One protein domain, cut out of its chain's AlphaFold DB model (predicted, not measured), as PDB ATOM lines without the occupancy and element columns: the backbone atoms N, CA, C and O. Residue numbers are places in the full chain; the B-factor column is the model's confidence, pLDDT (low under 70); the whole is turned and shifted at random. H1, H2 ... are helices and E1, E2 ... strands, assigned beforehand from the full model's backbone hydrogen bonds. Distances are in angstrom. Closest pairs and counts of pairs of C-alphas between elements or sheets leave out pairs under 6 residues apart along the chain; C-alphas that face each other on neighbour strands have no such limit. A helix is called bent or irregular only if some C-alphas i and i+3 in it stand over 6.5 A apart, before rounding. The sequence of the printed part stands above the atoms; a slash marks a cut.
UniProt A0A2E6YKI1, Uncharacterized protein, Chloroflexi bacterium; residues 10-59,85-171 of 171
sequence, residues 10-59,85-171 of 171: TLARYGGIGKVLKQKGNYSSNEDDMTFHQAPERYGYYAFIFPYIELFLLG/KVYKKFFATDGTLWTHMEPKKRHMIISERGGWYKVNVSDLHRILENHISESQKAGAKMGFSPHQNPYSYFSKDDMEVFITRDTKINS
ATOM      1  N   THR A  10     186.165 129.347 127.801       92.44
ATOM      2  CA  THR A  10     186.621 129.836 126.494       92.44
ATOM      3  C   THR A  10     187.087 131.274 126.641       92.44
ATOM      4  O   THR A  10     186.321 132.144 127.051       92.44
ATOM      5  N   LEU A  11     188.339 131.522 126.288       92.19
ATOM      6  CA  LEU A  11     188.983 132.821 126.366       92.19
ATOM      7  C   LEU A  11     189.450 133.262 124.984       92.19
ATOM      8  O   LEU A  11     189.665 132.445 124.087       92.19
ATOM      9  N   ALA A  12     189.625 134.565 124.818       90.00
ATOM     10  CA  ALA A  12     190.117 135.175 123.600       90.00
ATOM     11  C   ALA A  12     191.240 136.166 123.909       90.00
ATOM     12  O   ALA A  12     191.212 136.878 124.912       90.00
ATOM     13  N   ARG A  13     192.244 136.218 123.032       86.88
ATOM     14  CA  ARG A  13     193.374 137.138 123.169       86.88
ATOM     15  C   ARG A  13     193.863 137.660 121.824       86.88
ATOM     16  O   ARG A  13     193.915 136.934 120.834       86.88
ATOM     17  N   TYR A  14     194.326 138.906 121.831       80.00
ATOM     18  CA  TYR A  14     195.129 139.484 120.760       80.00
ATOM     19  C   TYR A  14     196.601 139.078 120.850       80.00
ATOM     20  O   TYR A  14     197.251 139.285 121.875       80.00
ATOM     21  N   GLY A  15     197.146 138.551 119.751       76.19
ATOM     22  CA  GLY A  15     198.544 138.123 119.661       76.19
ATOM     23  C   GLY A  15     198.736 136.615 119.849       76.19
ATOM     24  O   GLY A  15     197.852 135.814 119.546       76.19
ATOM     25  N   GLY A  16     199.935 136.209 120.274       71.69
ATOM     26  CA  GLY A  16     200.288 134.798 120.469       71.69
ATOM     27  C   GLY A  16     199.674 134.189 121.736       71.69
ATOM     28  O   GLY A  16     199.588 134.853 122.768       71.69
ATOM     29  N   ILE A  17     199.295 132.910 121.659       75.31
ATOM     30  CA  ILE A  17     198.917 132.077 122.812       75.31
ATOM     31  C   ILE A  17     200.151 131.264 123.241       75.31
ATOM     32  O   ILE A  17     200.984 130.931 122.401       75.31
ATOM     33  N   GLY A  18     200.293 130.959 124.535       65.50
ATOM     34  CA  GLY A  18     201.255 129.958 125.022       65.50
ATOM     35  C   GLY A  18     202.585 130.486 125.560       65.50
ATOM     36  O   GLY A  18     203.254 129.773 126.301       65.50
ATOM     37  N   LYS A  19     202.965 131.742 125.287       72.50
ATOM     38  CA  LYS A  19     204.128 132.357 125.948       72.50
ATOM     39  C   LYS A  19     203.671 133.233 127.108       72.50
ATOM     40  O   LYS A  19     203.092 134.299 126.896       72.50
ATOM     41  N   VAL A  20     203.972 132.800 128.330       77.50
ATOM     42  CA  VAL A  20     203.892 133.651 129.522       77.50
ATOM     43  C   VAL A  20     204.788 134.869 129.295       77.50
ATOM     44  O   VAL A  20     205.976 134.729 128.996       77.50
ATOM     45  N   LEU A  21     204.225 136.069 129.420       83.44
ATOM     46  CA  LEU A  21     204.954 137.313 129.196       83.44
ATOM     47  C   LEU A  21     205.371 137.924 130.529       83.44
ATOM     48  O   LEU A  21     204.632 137.866 131.507       83.44
ATOM     49  N   LYS A  22     206.559 138.531 130.565       87.69
ATOM     50  CA  LYS A  22     206.959 139.403 131.672       87.69
ATOM     51  C   LYS A  22     206.290 140.763 131.479       87.69
ATOM     52  O   LYS A  22     206.503 141.390 130.442       87.69
ATOM     53  N   GLN A  23     205.530 141.218 132.468       86.81
ATOM     54  CA  GLN A  23     204.886 142.530 132.461       86.81
ATOM     55  C   GLN A  23     205.963 143.612 132.631       86.81
ATOM     56  O   GLN A  23     206.672 143.642 133.637       86.81
ATOM     57  N   LYS A  24     206.159 144.455 131.609       82.12
ATOM     58  CA  LYS A  24     207.137 145.558 131.626       82.12
ATOM     59  C   LYS A  24     206.405 146.859 131.931       82.12
ATOM     60  O   LYS A  24     205.555 147.255 131.145       82.12
ATOM     61  N   GLY A  25     206.715 147.496 133.057       81.62
ATOM     62  CA  GLY A  25     206.113 148.776 133.457       81.62
ATOM     63  C   GLY A  25     204.654 148.701 133.928       81.62
ATOM     64  O   GLY A  25     204.187 149.648 134.539       81.62
ATOM     65  N   ASN A  26     203.960 147.579 133.708       83.75
ATOM     66  CA  ASN A  26     202.570 147.370 134.125       83.75
ATOM     67  C   ASN A  26     202.438 146.371 135.291       83.75
ATOM     68  O   ASN A  26     201.568 145.511 135.275       83.75
ATOM     69  N   TYR A  27     203.369 146.412 136.247       87.50
ATOM     70  CA  TYR A  27     203.363 145.605 137.474       87.50
ATOM     71  C   TYR A  27     204.095 146.384 138.568       87.50
ATOM     72  O   TYR A  27     205.267 146.720 138.374       87.50
ATOM     73  N   SER A  28     203.443 146.613 139.708       86.69
ATOM     74  CA  SER A  28     204.101 147.128 140.913       86.69
ATOM     75  C   SER A  28     204.385 145.987 141.882       86.69
ATOM     76  O   SER A  28     203.580 145.074 142.010       86.69
ATOM     77  N   SER A  29     205.529 146.002 142.570       85.06
ATOM     78  CA  SER A  29     205.772 145.103 143.710       85.06
ATOM     79  C   SER A  29     205.178 145.616 145.018       85.06
ATOM     80  O   SER A  29     205.053 144.823 145.942       85.06
ATOM     81  N   ASN A  30     204.845 146.902 145.088       85.88
ATOM     82  CA  ASN A  30     204.192 147.517 146.232       85.88
ATOM     83  C   ASN A  30     202.674 147.447 146.035       85.88
ATOM     84  O   ASN A  30     202.184 147.844 144.977       85.88
ATOM     85  N   GLU A  31     201.951 146.917 147.018       80.75
ATOM     86  CA  GLU A  31     200.494 146.785 146.947       80.75
ATOM     87  C   GLU A  31     199.782 148.133 147.020       80.75
ATOM     88  O   GLU A  31     198.781 148.305 146.333       80.75
ATOM     89  N   ASP A  32     200.338 149.108 147.741       85.06
ATOM     90  CA  ASP A  32     199.745 150.446 147.857       85.06
ATOM     91  C   ASP A  32     199.744 151.206 146.520       85.06
ATOM     92  O   ASP A  32     198.907 152.075 146.283       85.06
ATOM     93  N   ASP A  33     200.652 150.835 145.613       84.62
ATOM     94  CA  ASP A  33     200.754 151.415 144.271       84.62
ATOM     95  C   ASP A  33     199.918 150.648 143.234       84.62
ATOM     96  O   ASP A  33     199.886 151.039 142.062       84.62
ATOM     97  N   MET A  34     199.290 149.530 143.628       85.44
ATOM     98  CA  MET A  34     198.529 148.685 142.715       85.44
ATOM     99  C   MET A  34     197.227 149.361 142.308       85.44
ATOM    100  O   MET A  34     196.341 149.602 143.126       85.44
ATOM    101  N   THR A  35     197.068 149.577 141.007       82.94
ATOM    102  CA  THR A  35     195.799 150.030 140.435       82.94
ATOM    103  C   THR A  35     195.049 148.886 139.772       82.94
ATOM    104  O   THR A  35     195.623 147.864 139.394       82.94
ATOM    105  N   PHE A  36     193.758 149.115 139.558       83.31
ATOM    106  CA  PHE A  36     192.863 148.209 138.847       83.31
ATOM    107  C   PHE A  36     193.390 147.799 137.457       83.31
ATOM    108  O   PHE A  36     193.257 146.651 137.065       83.31
ATOM    109  N   HIS A  37     194.098 148.678 136.742       84.12
ATOM    110  CA  HIS A  37     194.616 148.369 135.397       84.12
ATOM    111  C   HIS A  37     196.008 147.711 135.384       84.12
ATOM    112  O   HIS A  37     196.503 147.302 134.327       84.12
ATOM    113  N   GLN A  38     196.679 147.628 136.533       90.31
ATOM    114  CA  GLN A  38     198.001 147.016 136.614       90.31
ATOM    115  C   GLN A  38     197.905 145.499 136.714       90.31
ATOM    116  O   GLN A  38     196.963 144.950 137.278       90.31
ATOM    117  N   ALA A  39     198.903 144.798 136.177       92.62
ATOM    118  CA  ALA A  39     198.907 143.348 136.212       92.62
ATOM    119  C   ALA A  39     199.082 142.852 137.654       92.62
ATOM    120  O   ALA A  39     200.027 143.278 138.327       92.62
ATOM    121  N   PRO A  40     198.267 141.890 138.111       94.44
ATOM    122  CA  PRO A  40     198.364 141.369 139.472       94.44
ATOM    123  C   PRO A  40     199.595 140.469 139.671       94.44
ATOM    124  O   PRO A  40     200.033 140.231 140.798       94.44
ATOM    125  N   GLU A  41     200.206 139.994 138.582       93.75
ATOM    126  CA  GLU A  41     201.432 139.204 138.606       93.75
ATOM    127  C   GLU A  41     202.464 139.696 137.590       93.75
ATOM    128  O   GLU A  41     202.157 140.118 136.475       93.75
ATOM    129  N   ARG A  42     203.743 139.545 137.954       92.19
ATOM    130  CA  ARG A  42     204.879 139.899 137.089       92.19
ATOM    131  C   ARG A  42     204.901 139.093 135.789       92.19
ATOM    132  O   ARG A  42     205.480 139.545 134.799       92.19
ATOM    133  N   TYR A  43     204.338 137.887 135.799       92.56
ATOM    134  CA  TYR A  43     204.367 136.972 134.671       92.56
ATOM    135  C   TYR A  43     202.985 136.420 134.368       92.56
ATOM    136  O   TYR A  43     202.353 135.818 135.223       92.56
ATOM    137  N   GLY A  44     202.571 136.557 133.118       92.19
ATOM    138  CA  GLY A  44     201.267 136.111 132.657       92.19
ATOM    139  C   GLY A  44     200.817 136.958 131.489       92.19
ATOM    140  O   GLY A  44     201.646 137.590 130.821       92.19
ATOM    141  N   TYR A  45     199.525 136.961 131.213       91.62
ATOM    142  CA  TYR A  45     198.980 137.815 130.177       91.62
ATOM    143  C   TYR A  45     197.482 138.043 130.290       91.62
ATOM    144  O   TYR A  45     196.734 137.166 130.705       91.62
ATOM    145  N   TYR A  46     197.055 139.191 129.783       91.44
ATOM    146  CA  TYR A  46     195.652 139.535 129.631       91.44
ATOM    147  C   TYR A  46     194.965 138.709 128.544       91.44
ATOM    148  O   TYR A  46     195.513 138.483 127.453       91.44
ATOM    149  N   ALA A  47     193.755 138.277 128.859       91.81
ATOM    150  CA  ALA A  47     192.798 137.670 127.956       91.81
ATOM    151  C   ALA A  47     191.389 138.139 128.340       91.81
ATOM    152  O   ALA A  47     191.185 138.762 129.374       91.81
ATOM    153  N   PHE A  48     190.417 137.817 127.499       90.50
ATOM    154  CA  PHE A  48     189.021 138.174 127.713       90.50
ATOM    155  C   PHE A  48     188.160 136.928 127.677       90.50
ATOM    156  O   PHE A  48     188.441 135.988 126.927       90.50
ATOM    157  N   ILE A  49     187.082 136.931 128.449       90.06
ATOM    158  CA  ILE A  49     186.097 135.855 128.406       90.06
ATOM    159  C   ILE A  49     185.349 135.922 127.068       90.06
ATOM    160  O   ILE A  49     184.797 136.956 126.698       90.06
ATOM    161  N   PHE A  50     185.327 134.823 126.313       86.00
ATOM    162  CA  PHE A  50     184.538 134.716 125.084       86.00
ATOM    163  C   PHE A  50     183.102 134.271 125.431       86.00
ATOM    164  O   PHE A  50     182.956 133.356 126.243       86.00
ATOM    165  N   PRO A  51     182.037 134.845 124.831       81.38
ATOM    166  CA  PRO A  51     182.004 135.782 123.697       81.38
ATOM    167  C   PRO A  51     182.110 137.278 124.049       81.38
ATOM    168  O   PRO A  51     181.999 138.120 123.163       81.38
ATOM    169  N   TYR A  52     182.360 137.637 125.308       78.12
ATOM    170  CA  TYR A  52     182.289 139.028 125.772       78.12
ATOM    171  C   TYR A  52     183.379 139.966 125.206       78.12
ATOM    172  O   TYR A  52     183.225 141.183 125.266       78.12
ATOM    173  N   ILE A  53     184.434 139.438 124.566       73.31
ATOM    174  CA  ILE A  53     185.475 140.239 123.884       73.31
ATOM    175  C   ILE A  53     184.935 141.125 122.747       73.31
ATOM    176  O   ILE A  53     185.425 142.234 122.540       73.31
ATOM    177  N   GLU A  54     183.932 140.664 121.994       58.09
ATOM    178  CA  GLU A  54     183.366 141.447 120.883       58.09
ATOM    179  C   GLU A  54     182.591 142.657 121.418       58.09
ATOM    180  O   GLU A  54     182.642 143.746 120.850       58.09
ATOM    181  N   LEU A  55     181.973 142.498 122.588       57.66
ATOM    182  CA  LEU A  55     181.188 143.523 123.272       57.66
ATOM    183  C   LEU A  55     182.078 144.657 123.815       57.66
ATOM    184  O   LEU A  55     181.696 145.823 123.757       57.66
ATOM    185  N   PHE A  56     183.301 144.331 124.253       55.66
ATOM    186  CA  PHE A  56     184.327 145.291 124.688       55.66
ATOM    187  C   PHE A  56     184.801 146.227 123.563       55.66
ATOM    188  O   PHE A  56     185.031 147.422 123.776       55.66
ATOM    189  N   LEU A  57     184.995 145.678 122.360       55.75
ATOM    190  CA  LEU A  57     185.632 146.383 121.241       55.75
ATOM    191  C   LEU A  57     184.666 147.212 120.416       55.75
ATOM    192  O   LEU A  57     185.084 148.200 119.811       55.75
ATOM    193  N   LEU A  58     183.401 146.804 120.379       47.78
ATOM    194  CA  LEU A  58     182.374 147.531 119.647       47.78
ATOM    195  C   LEU A  58     182.034 148.862 120.328       47.78
ATOM    196  O   LEU A  58     181.618 149.793 119.643       47.78
ATOM    197  N   GLY A  59     182.283 148.985 121.639       41.56
ATOM    198  CA  GLY A  59     181.796 150.111 122.427       41.56
ATOM    199  C   GLY A  59     180.264 150.167 122.405       41.56
ATOM    200  O   GLY A  59     179.599 149.598 121.542       41.56
ATOM    201  N   LYS A  85     191.356 143.127 114.219       58.59
ATOM    202  CA  LYS A  85     192.469 142.294 114.659       58.59
ATOM    203  C   LYS A  85     191.850 140.916 114.906       58.59
ATOM    204  O   LYS A  85     190.815 140.811 115.566       58.59
ATOM    205  N   VAL A  86     192.435 139.873 114.332       72.81
ATOM    206  CA  VAL A  86     191.955 138.510 114.554       72.81
ATOM    207  C   VAL A  86     192.438 138.106 115.942       72.81
ATOM    208  O   VAL A  86     193.643 138.011 116.188       72.81
ATOM    209  N   TYR A  87     191.507 137.959 116.880       82.38
ATOM    210  CA  TYR A  87     191.804 137.379 118.182       82.38
ATOM    211  C   TYR A  87     191.920 135.857 118.038       82.38
ATOM    212  O   TYR A  87     191.299 135.249 117.166       82.38
ATOM    213  N   LYS A  88     192.713 135.222 118.901       87.50
ATOM    214  CA  LYS A  88     192.783 133.761 118.987       87.50
ATOM    215  C   LYS A  88     191.968 133.283 120.180       87.50
ATOM    216  O   LYS A  88     192.109 133.838 121.270       87.50
ATOM    217  N   LYS A  89     191.131 132.266 119.963       90.38
ATOM    218  CA  LYS A  89     190.395 131.577 121.029       90.38
ATOM    219  C   LYS A  89     191.259 130.464 121.614       90.38
ATOM    220  O   LYS A  89     192.050 129.863 120.895       90.38
ATOM    221  N   PHE A  90     191.107 130.213 122.903       92.25
ATOM    222  CA  PHE A  90     191.708 129.084 123.604       92.25
ATOM    223  C   PHE A  90     190.856 128.731 124.824       92.25
ATOM    224  O   PHE A  90     189.973 129.490 125.223       92.25
ATOM    225  N   PHE A  91     191.114 127.578 125.421       93.31
ATOM    226  CA  PHE A  91     190.411 127.095 126.598       93.31
ATOM    227  C   PHE A  91     191.329 127.145 127.811       93.31
ATOM    228  O   PHE A  91     192.378 126.510 127.796       93.31
ATOM    229  N   ALA A  92     190.920 127.834 128.873       93.50
ATOM    230  CA  ALA A  92     191.459 127.578 130.202       93.50
ATOM    231  C   ALA A  92     190.754 126.341 130.770       93.50
ATOM    232  O   ALA A  92     189.526 126.251 130.745       93.50
ATOM    233  N   THR A  93     191.528 125.367 131.237       93.44
ATOM    234  CA  THR A  93     191.017 124.043 131.624       93.44
ATOM    235  C   THR A  93     191.259 123.697 133.083       93.44
ATOM    236  O   THR A  93     190.545 122.852 133.614       93.44
ATOM    237  N   ASP A  94     192.243 124.322 133.729       94.25
ATOM    238  CA  ASP A  94     192.614 124.062 135.120       94.25
ATOM    239  C   ASP A  94     193.594 125.141 135.620       94.25
ATOM    240  O   ASP A  94     194.040 125.989 134.840       94.25
ATOM    241  N   GLY A  95     193.969 125.069 136.895       94.44
ATOM    242  CA  GLY A  95     194.854 126.020 137.561       94.44
ATOM    243  C   GLY A  95     194.101 127.259 138.030       94.44
ATOM    244  O   GLY A  95     192.882 127.229 138.227       94.44
ATOM    245  N   THR A  96     194.826 128.361 138.200       96.31
ATOM    246  CA  THR A  96     194.251 129.634 138.641       96.31
ATOM    247  C   THR A  96     194.351 130.710 137.571       96.31
ATOM    248  O   THR A  96     195.061 130.557 136.582       96.31
ATOM    249  N   LEU A  97     193.593 131.785 137.741       96.62
ATOM    250  CA  LEU A  97     193.689 133.027 136.975       96.62
ATOM    251  C   LEU A  97     193.243 134.189 137.861       96.62
ATOM    252  O   LEU A  97     192.669 133.961 138.929       96.62
ATOM    253  N   TRP A  98     193.466 135.420 137.413       96.88
ATOM    254  CA  TRP A  98     192.891 136.598 138.059       96.88
ATOM    255  C   TRP A  98     191.720 137.162 137.263       96.88
ATOM    256  O   TRP A  98     191.726 137.125 136.032       96.88
ATOM    257  N   THR A  99     190.740 137.716 137.969       95.06
ATOM    258  CA  THR A  99     189.582 138.415 137.404       95.06
ATOM    259  C   THR A  99     189.235 139.641 138.243       95.06
ATOM    260  O   THR A  99     189.541 139.674 139.431       95.06
ATOM    261  N   HIS A 100     188.573 140.624 137.641       92.69
ATOM    262  CA  HIS A 100     187.971 141.751 138.356       92.69
ATOM    263  C   HIS A 100     186.594 141.444 138.953       92.69
ATOM    264  O   HIS A 100     186.095 142.194 139.787       92.69
ATOM    265  N   MET A 101     185.971 140.333 138.559       91.94
ATOM    266  CA  MET A 101     184.662 139.951 139.072       91.94
ATOM    267  C   MET A 101     184.784 139.430 140.506       91.94
ATOM    268  O   MET A 101     185.337 138.352 140.730       91.94
ATOM    269  N   GLU A 102     184.237 140.175 141.468       92.25
ATOM    270  CA  GLU A 102     184.271 139.805 142.885       92.25
ATOM    271  C   GLU A 102     183.522 138.480 143.145       92.25
ATOM    272  O   GLU A 102     182.316 138.365 142.886       92.25
ATOM    273  N   PRO A 103     184.194 137.443 143.681       94.31
ATOM    274  CA  PRO A 103     183.522 136.199 144.029       94.31
ATOM    275  C   PRO A 103     182.635 136.358 145.269       94.31
ATOM    276  O   PRO A 103     183.105 136.679 146.357       94.31
ATOM    277  N   LYS A 104     181.356 135.979 145.164       92.12
ATOM    278  CA  LYS A 104     180.397 136.049 146.289       92.12
ATOM    279  C   LYS A 104     180.778 135.246 147.527       92.12
ATOM    280  O   LYS A 104     180.299 135.531 148.622       92.12
ATOM    281  N   LYS A 105     181.543 134.167 147.357       93.00
ATOM    282  CA  LYS A 105     181.972 133.326 148.478       93.00
ATOM    283  C   LYS A 105     183.468 133.497 148.666       93.00
ATOM    284  O   LYS A 105     184.233 133.115 147.786       93.00
ATOM    285  N   ARG A 106     183.864 133.969 149.850       93.00
ATOM    286  CA  ARG A 106     185.268 134.205 150.230       93.00
ATOM    287  C   ARG A 106     186.185 133.007 149.970       93.00
ATOM    288  O   ARG A 106     187.302 133.205 149.533       93.00
ATOM    289  N   HIS A 107     185.710 131.770 150.141       93.25
ATOM    290  CA  HIS A 107     186.528 130.574 149.880       93.25
ATOM    291  C   HIS A 107     186.896 130.351 148.403       93.25
ATOM    292  O   HIS A 107     187.709 129.479 148.118       93.25
ATOM    293  N   MET A 108     186.276 131.069 147.458       94.62
ATOM    294  CA  MET A 108     186.692 131.045 146.048       94.62
ATOM    295  C   MET A 108     187.887 131.966 145.784       94.62
ATOM    296  O   MET A 108     188.520 131.845 144.738       94.62
ATOM    297  N   ILE A 109     188.172 132.891 146.704       97.38
ATOM    298  CA  ILE A 109     189.261 133.854 146.594       97.38
ATOM    299  C   ILE A 109     190.520 133.212 147.170       97.38
ATOM    300  O   ILE A 109     190.594 132.895 148.355       97.38
ATOM    301  N   ILE A 110     191.512 133.020 146.309       97.19
ATOM    302  CA  ILE A 110     192.837 132.505 146.670       97.19
ATOM    303  C   ILE A 110     193.738 133.657 147.124       97.19
ATOM    304  O   ILE A 110     194.548 133.497 148.032       97.19
ATOM    305  N   SER A 111     193.622 134.811 146.466       95.94
ATOM    306  CA  SER A 111     194.395 136.020 146.750       95.94
ATOM    307  C   SER A 111     193.683 137.240 146.162       95.94
ATOM    308  O   SER A 111     192.898 137.103 145.220       95.94
ATOM    309  N   GLU A 112     193.962 138.418 146.709       94.69
ATOM    310  CA  GLU A 112     193.412 139.704 146.277       94.69
ATOM    311  C   GLU A 112     194.568 140.668 146.027       94.69
ATOM    312  O   GLU A 112     195.544 140.656 146.776       94.69
ATOM    313  N   ARG A 113     194.484 141.483 144.972       92.69
ATOM    314  CA  ARG A 113     195.510 142.491 144.686       92.69
ATOM    315  C   ARG A 113     194.993 143.591 143.770       92.69
ATOM    316  O   ARG A 113     194.692 143.317 142.617       92.69
ATOM    317  N   GLY A 114     194.933 144.837 144.241       88.56
ATOM    318  CA  GLY A 114     194.604 145.991 143.388       88.56
ATOM    319  C   GLY A 114     193.283 145.857 142.622       88.56
ATOM    320  O   GLY A 114     193.229 146.197 141.447       88.56
ATOM    321  N   GLY A 115     192.241 145.289 143.239       89.62
ATOM    322  CA  GLY A 115     190.955 145.024 142.574       89.62
ATOM    323  C   GLY A 115     190.922 143.760 141.705       89.62
ATOM    324  O   GLY A 115     189.947 143.537 140.991       89.62
ATOM    325  N   TRP A 116     191.966 142.931 141.755       94.69
ATOM    326  CA  TRP A 116     191.988 141.597 141.166       94.69
ATOM    327  C   TRP A 116     191.735 140.517 142.213       94.69
ATOM    328  O   TRP A 116     192.292 140.563 143.309       94.69
ATOM    329  N   TYR A 117     191.001 139.479 141.820       96.12
ATOM    330  CA  TYR A 117     190.742 138.276 142.606       96.12
ATOM    331  C   TYR A 117     191.345 137.061 141.908       96.12
ATOM    332  O   TYR A 117     190.970 136.730 140.778       96.12
ATOM    333  N   LYS A 118     192.280 136.381 142.574       97.56
ATOM    334  CA  LYS A 118     192.838 135.113 142.106       97.56
ATOM    335  C   LYS A 118     191.876 133.989 142.455       97.56
ATOM    336  O   LYS A 118     191.521 133.827 143.621       97.56
ATOM    337  N   VAL A 119     191.478 133.202 141.463       97.38
ATOM    338  CA  VAL A 119     190.463 132.148 141.604       97.38
ATOM    339  C   VAL A 119     190.860 130.905 140.816       97.38
ATOM    340  O   VAL A 119     191.685 130.980 139.902       97.38
ATOM    341  N   ASN A 120     190.256 129.757 141.126       96.94
ATOM    342  CA  ASN A 120     190.400 128.573 140.280       96.94
ATOM    343  C   ASN A 120     189.638 128.764 138.965       96.94
ATOM    344  O   ASN A 120     188.527 129.300 138.945       96.94
ATOM    345  N   VAL A 121     190.173 128.220 137.870       95.50
ATOM    346  CA  VAL A 121     189.485 128.208 136.566       95.50
ATOM    347  C   VAL A 121     188.094 127.572 136.670       95.50
ATOM    348  O   VAL A 121     187.143 128.058 136.058       95.50
ATOM    349  N   SER A 122     187.945 126.528 137.491       94.19
ATOM    350  CA  SER A 122     186.670 125.838 137.717       94.19
ATOM    351  C   SER A 122     185.587 126.718 138.350       94.19
ATOM    352  O   SER A 122     184.401 126.435 138.180       94.19
ATOM    353  N   ASP A 123     185.975 127.771 139.073       94.81
ATOM    354  CA  ASP A 123     185.054 128.682 139.755       94.81
ATOM    355  C   ASP A 123     184.602 129.846 138.862       94.81
ATOM    356  O   ASP A 123     183.530 130.414 139.096       94.81
ATOM    357  N   LEU A 124     185.361 130.167 137.807       93.38
ATOM    358  CA  LEU A 124     185.155 131.367 136.993       93.38
ATOM    359  C   LEU A 124     183.769 131.424 136.331       93.38
ATOM    360  O   LEU A 124     183.156 132.485 136.310       93.38
ATOM    361  N   HIS A 125     183.233 130.297 135.846       89.62
ATOM    362  CA  HIS A 125     181.881 130.255 135.255       89.62
ATOM    363  C   HIS A 125     180.807 130.740 136.230       89.62
ATOM    364  O   HIS A 125     179.962 131.556 135.883       89.62
ATOM    365  N   ARG A 126     180.872 130.268 137.476       91.31
ATOM    366  CA  ARG A 126     179.915 130.648 138.518       91.31
ATOM    367  C   ARG A 126     180.089 132.108 138.929       91.31
ATOM    368  O   ARG A 126     179.110 132.767 139.265       91.31
ATOM    369  N   ILE A 127     181.322 132.606 138.944       93.38
ATOM    370  CA  ILE A 127     181.613 134.015 139.233       93.38
ATOM    371  C   ILE A 127     181.014 134.902 138.131       93.38
ATOM    372  O   ILE A 127     180.270 135.830 138.434       93.38
ATOM    373  N   LEU A 128     181.236 134.541 136.867       89.56
ATOM    374  CA  LEU A 128     180.708 135.244 135.701       89.56
ATOM    375  C   LEU A 128     179.175 135.297 135.678       89.56
ATOM    376  O   LEU A 128     178.601 136.363 135.478       89.56
ATOM    377  N   GLU A 129     178.501 134.166 135.904       87.25
ATOM    378  CA  GLU A 129     177.032 134.106 135.950       87.25
ATOM    379  C   GLU A 129     176.455 135.051 137.014       87.25
ATOM    380  O   GLU A 129     175.475 135.760 136.767       87.25
ATOM    381  N   ASN A 130     177.082 135.094 138.194       89.44
ATOM    382  CA  ASN A 130     176.679 136.002 139.265       89.44
ATOM    383  C   ASN A 130     176.880 137.463 138.869       89.44
ATOM    384  O   ASN A 130     175.951 138.255 139.018       89.44
ATOM    385  N   HIS A 131     178.055 137.787 138.330       87.69
ATOM    386  CA  HIS A 131     178.397 139.140 137.918       87.69
ATOM    387  C   HIS A 131     177.433 139.661 136.838       87.69
ATOM    388  O   HIS A 131     176.865 140.740 136.983       87.69
ATOM    389  N   ILE A 132     177.135 138.858 135.810       83.69
ATOM    390  CA  ILE A 132     176.157 139.219 134.769       83.69
ATOM    391  C   ILE A 132     174.771 139.473 135.371       83.69
ATOM    392  O   ILE A 132     174.129 140.471 135.041       83.69
ATOM    393  N   SER A 133     174.308 138.590 136.263       84.06
ATOM    394  CA  SER A 133     173.002 138.742 136.913       84.06
ATOM    395  C   SER A 133     172.913 140.031 137.736       84.06
ATOM    396  O   SER A 133     171.869 140.685 137.763       84.06
ATOM    397  N   GLU A 134     173.993 140.411 138.414       83.88
ATOM    398  CA  GLU A 134     174.042 141.619 139.236       83.88
ATOM    399  C   GLU A 134     174.082 142.887 138.399       83.88
ATOM    400  O   GLU A 134     173.298 143.799 138.666       83.88
ATOM    401  N   SER A 135     174.885 142.911 137.337       78.25
ATOM    402  CA  SER A 135     174.924 144.038 136.405       78.25
ATOM    403  C   SER A 135     173.568 144.270 135.734       78.25
ATOM    404  O   SER A 135     173.112 145.408 135.637       78.25
ATOM    405  N   GLN A 136     172.849 143.203 135.365       78.19
ATOM    406  CA  GLN A 136     171.480 143.310 134.842       78.19
ATOM    407  C   GLN A 136     170.499 143.884 135.874       78.19
ATOM    408  O   GLN A 136     169.693 144.758 135.547       78.19
ATOM    409  N   LYS A 137     170.570 143.434 137.135       81.62
ATOM    410  CA  LYS A 137     169.733 143.967 138.224       81.62
ATOM    411  C   LYS A 137     170.038 145.436 138.513       81.62
ATOM    412  O   LYS A 137     169.113 146.204 138.769       81.62
ATOM    413  N   ALA A 138     171.311 145.824 138.489       77.81
ATOM    414  CA  ALA A 138     171.732 147.208 138.667       77.81
ATOM    415  C   ALA A 138     171.207 148.094 137.528       77.81
ATOM    416  O   ALA A 138     170.600 149.130 137.801       77.81
ATOM    417  N   GLY A 139     171.343 147.647 136.274       73.25
ATOM    418  CA  GLY A 139     170.771 148.319 135.103       73.25
ATOM    419  C   GLY A 139     169.262 148.536 135.233       73.25
ATOM    420  O   GLY A 139     168.784 149.661 135.094       73.25
ATOM    421  N   ALA A 140     168.514 147.496 135.612       75.38
ATOM    422  CA  ALA A 140     167.067 147.599 135.814       75.38
ATOM    423  C   ALA A 140     166.685 148.625 136.900       75.38
ATOM    424  O   ALA A 140     165.754 149.408 136.712       75.38
ATOM    425  N   LYS A 141     167.419 148.674 138.023       79.81
ATOM    426  CA  LYS A 141     167.184 149.660 139.100       79.81
ATOM    427  C   LYS A 141     167.426 151.102 138.660       79.81
ATOM    428  O   LYS A 141     166.779 152.004 139.178       79.81
ATOM    429  N   MET A 142     168.335 151.318 137.716       74.25
ATOM    430  CA  MET A 142     168.629 152.640 137.159       74.25
ATOM    431  C   MET A 142     167.624 153.070 136.070       74.25
ATOM    432  O   MET A 142     167.847 154.071 135.396       74.25
ATOM    433  N   GLY A 143     166.509 152.344 135.904       69.44
ATOM    434  CA  GLY A 143     165.427 152.698 134.978       69.44
ATOM    435  C   GLY A 143     165.697 152.313 133.524       69.44
ATOM    436  O   GLY A 143     164.964 152.730 132.628       69.44
ATOM    437  N   PHE A 144     166.736 151.517 133.275       65.31
ATOM    438  CA  PHE A 144     167.037 151.041 131.938       65.31
ATOM    439  C   PHE A 144     166.190 149.825 131.569       65.31
ATOM    440  O   PHE A 144     165.909 148.952 132.392       65.31
ATOM    441  N   SER A 145     165.788 149.763 130.302       60.22
ATOM    442  CA  SER A 145     164.983 148.658 129.792       60.22
ATOM    443  C   SER A 145     165.808 147.365 129.773       60.22
ATOM    444  O   SER A 145     166.948 147.390 129.312       60.22
ATOM    445  N   PRO A 146     165.243 146.207 130.159       55.56
ATOM    446  CA  PRO A 146     165.897 144.906 129.983       55.56
ATOM    447  C   PRO A 146     166.183 144.567 128.507       55.56
ATOM    448  O   PRO A 146     166.931 143.631 128.228       55.56
ATOM    449  N   HIS A 147     165.600 145.321 127.564       49.81
ATOM    450  CA  HIS A 147     165.877 145.242 126.127       49.81
ATOM    451  C   HIS A 147     166.960 146.217 125.647       49.81
ATOM    452  O   HIS A 147     167.406 146.109 124.504       49.81
ATOM    453  N   GLN A 148     167.388 147.178 126.476       54.88
ATOM    454  CA  GLN A 148     168.625 147.905 126.205       54.88
ATOM    455  C   GLN A 148     169.790 146.941 126.358       54.88
ATOM    456  O   GLN A 148     169.724 145.991 127.136       54.88
ATOM    457  N   ASN A 149     170.836 147.174 125.569       51.06
ATOM    458  CA  ASN A 149     172.016 146.334 125.562       51.06
ATOM    459  C   ASN A 149     172.489 146.120 127.019       51.06
ATOM    460  O   ASN A 149     173.005 147.068 127.610       51.06
ATOM    461  N   PRO A 150     172.356 144.913 127.610       49.84
ATOM    462  CA  PRO A 150     172.738 144.671 129.004       49.84
ATOM    463  C   PRO A 150     174.238 144.902 129.220       49.84
ATOM    464  O   PRO A 150     174.707 144.927 130.353       49.84
ATOM    465  N   TYR A 151     174.987 145.077 128.128       53.59
ATOM    466  CA  TYR A 151     176.412 145.308 128.103       53.59
ATOM    467  C   TYR A 151     176.827 146.782 128.166       53.59
ATOM    468  O   TYR A 151     178.018 147.054 128.280       53.59
ATOM    469  N   SER A 152     175.892 147.742 128.155       53.59
ATOM    470  CA  SER A 152     176.215 149.158 128.411       53.59
ATOM    471  C   SER A 152     176.621 149.450 129.861       53.59
ATOM    472  O   SER A 152     177.029 150.572 130.148       53.59
ATOM    473  N   TYR A 153     176.504 148.464 130.759       56.84
ATOM    474  CA  TYR A 153     176.788 148.598 132.195       56.84
ATOM    475  C   TYR A 153     178.096 147.947 132.641       56.84
ATOM    476  O   TYR A 153     178.491 148.163 133.781       56.84
ATOM    477  N   PHE A 154     178.749 147.149 131.791       62.44
ATOM    478  CA  PHE A 154     180.054 146.589 132.138       62.44
ATOM    479  C   PHE A 154     181.130 147.620 131.834       62.44
ATOM    480  O   PHE A 154     181.164 148.188 130.734       62.44
ATOM    481  N   SER A 155     182.041 147.826 132.785       66.19
ATOM    482  CA  SER A 155     183.324 148.395 132.416       66.19
ATOM    483  C   SER A 155     184.002 147.420 131.463       66.19
ATOM    484  O   SER A 155     183.918 146.199 131.597       66.19
ATOM    485  N   LYS A 156     184.698 147.982 130.481       66.69
ATOM    486  CA  LYS A 156     185.567 147.252 129.559       66.69
ATOM    487  C   LYS A 156     186.468 146.254 130.305       66.69
ATOM    488  O   LYS A 156     186.669 145.124 129.872       66.69
ATOM    489  N   ASP A 157     186.939 146.654 131.465       74.56
ATOM    490  CA  ASP A 157     187.887 145.879 132.244       74.56
ATOM    491  C   ASP A 157     187.227 144.743 133.053       74.56
ATOM    492  O   ASP A 157     187.899 143.772 133.372       74.56
ATOM    493  N   ASP A 158     185.911 144.767 133.314       79.62
ATOM    494  CA  ASP A 158     185.240 143.757 134.164       79.62
ATOM    495  C   ASP A 158     185.366 142.328 133.604       79.62
ATOM    496  O   ASP A 158     185.424 141.344 134.345       79.62
ATOM    497  N   MET A 159     185.423 142.216 132.274       86.31
ATOM    498  CA  MET A 159     185.533 140.946 131.542       86.31
ATOM    499  C   MET A 159     186.982 140.561 131.225       86.31
ATOM    500  O   MET A 159     187.227 139.542 130.560       86.31
ATOM    501  N   GLU A 160     187.937 141.382 131.659       90.00
ATOM    502  CA  GLU A 160     189.354 141.091 131.557       90.00
ATOM    503  C   GLU A 160     189.754 140.038 132.598       90.00
ATOM    504  O   GLU A 160     189.312 140.022 133.751       90.00
ATOM    505  N   VAL A 161     190.606 139.112 132.166       94.19
ATOM    506  CA  VAL A 161     191.243 138.128 133.036       94.19
ATOM    507  C   VAL A 161     192.747 138.140 132.815       94.19
ATOM    508  O   VAL A 161     193.229 138.308 131.692       94.19
ATOM    509  N   PHE A 162     193.502 137.895 133.881       94.44
ATOM    510  CA  PHE A 162     194.945 137.719 133.803       94.44
ATOM    511  C   PHE A 162     195.301 136.241 133.956       94.44
ATOM    512  O   PHE A 162     195.122 135.634 135.013       94.44
ATOM    513  N   ILE A 163     195.819 135.662 132.877       94.75
ATOM    514  CA  ILE A 163     196.256 134.270 132.808       94.75
ATOM    515  C   ILE A 163     197.629 134.150 133.443       94.75
ATOM    516  O   ILE A 163     198.580 134.820 133.027       94.75
ATOM    517  N   THR A 164     197.719 133.297 134.454       94.06
ATOM    518  CA  THR A 164     198.925 133.073 135.243       94.06
ATOM    519  C   THR A 164     199.771 131.965 134.621       94.06
ATOM    520  O   THR A 164     199.437 131.366 133.596       94.06
ATOM    521  N   ARG A 165     200.923 131.686 135.236       92.19
ATOM    522  CA  ARG A 165     201.798 130.577 134.825       92.19
ATOM    523  C   ARG A 165     201.188 129.200 135.067       92.19
ATOM    524  O   ARG A 165     201.551 128.259 134.373       92.19
ATOM    525  N   ASP A 166     200.334 129.086 136.072       92.00
ATOM    526  CA  ASP A 166     199.735 127.826 136.500       92.00
ATOM    527  C   ASP A 166     198.410 127.513 135.790       92.00
ATOM    528  O   ASP A 166     197.925 126.386 135.890       92.00
ATOM    529  N   THR A 167     197.848 128.455 135.021       93.31
ATOM    530  CA  THR A 167     196.674 128.184 134.185       93.31
ATOM    531  C   THR A 167     197.009 127.153 133.101       93.31
ATOM    532  O   THR A 167     197.840 127.398 132.222       93.31
ATOM    533  N   LYS A 168     196.310 126.015 133.091       92.75
ATOM    534  CA  LYS A 168     196.425 125.027 132.007       92.75
ATOM    535  C   LYS A 168     195.553 125.446 130.833       92.75
ATOM    536  O   LYS A 168     194.332 125.561 130.978       92.75
ATOM    537  N   ILE A 169     196.167 125.641 129.668       91.06
ATOM    538  CA  ILE A 169     195.479 126.093 128.454       91.06
ATOM    539  C   ILE A 169     195.560 125.062 127.327       91.06
ATOM    540  O   ILE A 169     196.606 124.458 127.118       91.06
ATOM    541  N   ASN A 170     194.476 124.942 126.562       87.75
ATOM    542  CA  ASN A 170     194.416 124.178 125.316       87.75
ATOM    543  C   ASN A 170     193.996 125.125 124.182       87.75
ATOM    544  O   ASN A 170     193.019 125.861 124.337       87.75
ATOM    545  N   SER A 171     194.728 125.132 123.069       72.12
ATOM    546  CA  SER A 171     194.422 125.927 121.867       72.12
ATOM    547  C   SER A 171     193.747 125.091 120.798       72.12
ATOM    548  O   SER A 171     194.277 123.984 120.556       72.12
TER     549      SER A 171
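What this domain is: This is residues 10 to 59 and 85 to 171 of the 171 residues of an uncharacterized protein of Chloroflexi bacterium (UniProt A0A2E6YKI1). A strongly twisted sheet of eight strands forms a curving wall, and the long helix H2 starts on one of its faces with residues 121 to 128 and runs away from it. Past H2 the chain folds back through H3, which packs on the far part of H2, and H4, which grazes the sheet, while H1 stands on the same face as H2 and residues 14 to 42 make a long loop with no named element. The printed part has 137 residues with four named helices and eight named strands, along the chain E1 E2 H1 E3 E4 E5 E6 H2 H3 H4 E7 E8; the sheet's order is E5 E6 E4 E7 E2 E1 E3 E8, all antiparallel. The class is mixed, helices and strands. The whole is compact, with a radius of gyration of the C-alphas of 15.1 A, and spans 43 by 35 by 28 A.

Where its parts are: E1, residues 10 to 13, begins at C-alpha 10 (186.621, 129.836, 126.494). E2, residues 43 to 49, is 19.3 A long, and H1, residues 52 to 58, is 10.5 A long. After the cut come E3, residues 88 to 94, 18.8 A long, and E4, residues 96 to 99. E5, residues 111 to 113, and E6, residues 116 to 120, follow, with E6 13.2 A long. H2, residues 121 to 141, runs 31.0 A from C-alpha 121 (189.485, 128.208, 136.566) to C-alpha 141 (167.184, 149.660, 139.100). H3 is residues 150 to 153, H4 residues 156 to 159 and E7 residues 160 to 163. E8, residues 168 to 170, ends at C-alpha 170 (194.416, 124.178, 125.316). H2 and H4 are irregular, but only just: C-alphas 122 and 125 are 7.0 A apart, C-alphas 156 and 159 6.6 A.

How they stand to each other: E5 and E8 are the sheet's edge strands, and from edge to edge the strands' lines turn by 97 degrees. The hairpin of E5 and E6 has N 113 and O 116 at 2.9 A. E6 pairs with E4, N 117 and O 99 at 2.8 A, and E4 with E7, N 98 and O 162 at 2.9 A. E2 is staggered: its residues 45 to 48 pair with E7, N 163 and O 45 at 2.8 A, and its residues 48 to 49 with E1, N 12 and O 48 at 2.8 A. E1 and E2 are a hairpin. E3 is staggered too, with N 11 and O 90 of E1 and E3 at 2.8 A, and N 93 and O 168 of E3 and E8 at 2.8 A. H2 on one face of the sheet makes two layers, a helix layer over a strand layer; the C-alphas of Asp 94 in E3 and Val 121 in H2, their closest, are 5.4 A apart. H1 is on the same face, over E2 at a height over the sheet of 10.1 A, and stands up from the sheet at 45 degrees. H4 only grazes the sheet with residues 156 to 159. H1 and H4 only just touch, with 3 pairs of C-alphas within 8 A; the closest are those of Phe 56 and Lys 156, 5.4 A. H3 is not on the sheet but touches H2, with H2's residues 135 to 139 alone, closest at the C-alphas of Gln 136 and Pro 150, 6.1 A. H1 and H2 are apart. Each O i to N i+4 pair is within hydrogen-bond range in H1 and 15 of 17 in H2; H3 and H4 are too short for such a pair, and the one O i to N i+3 pair in each is out of range.

The domain as a whole: The two C-alphas farthest apart, those of Lys 19 and Gly 143, are 44.6 A apart. Residues 60 to 84 are not printed, and C-alphas 59 and 85 are 15.3 A apart across the cut. The links from E1 to E2 and from E4 to E5 are long; within the first, residues 21 to 22 pair antiparallel with residues 43 to 44 of E2. The mean pLDDT of the printed part is 83.1, and it is under 70 at residue 18, residues 54 to 59, residue 85 and residues 143 to 156.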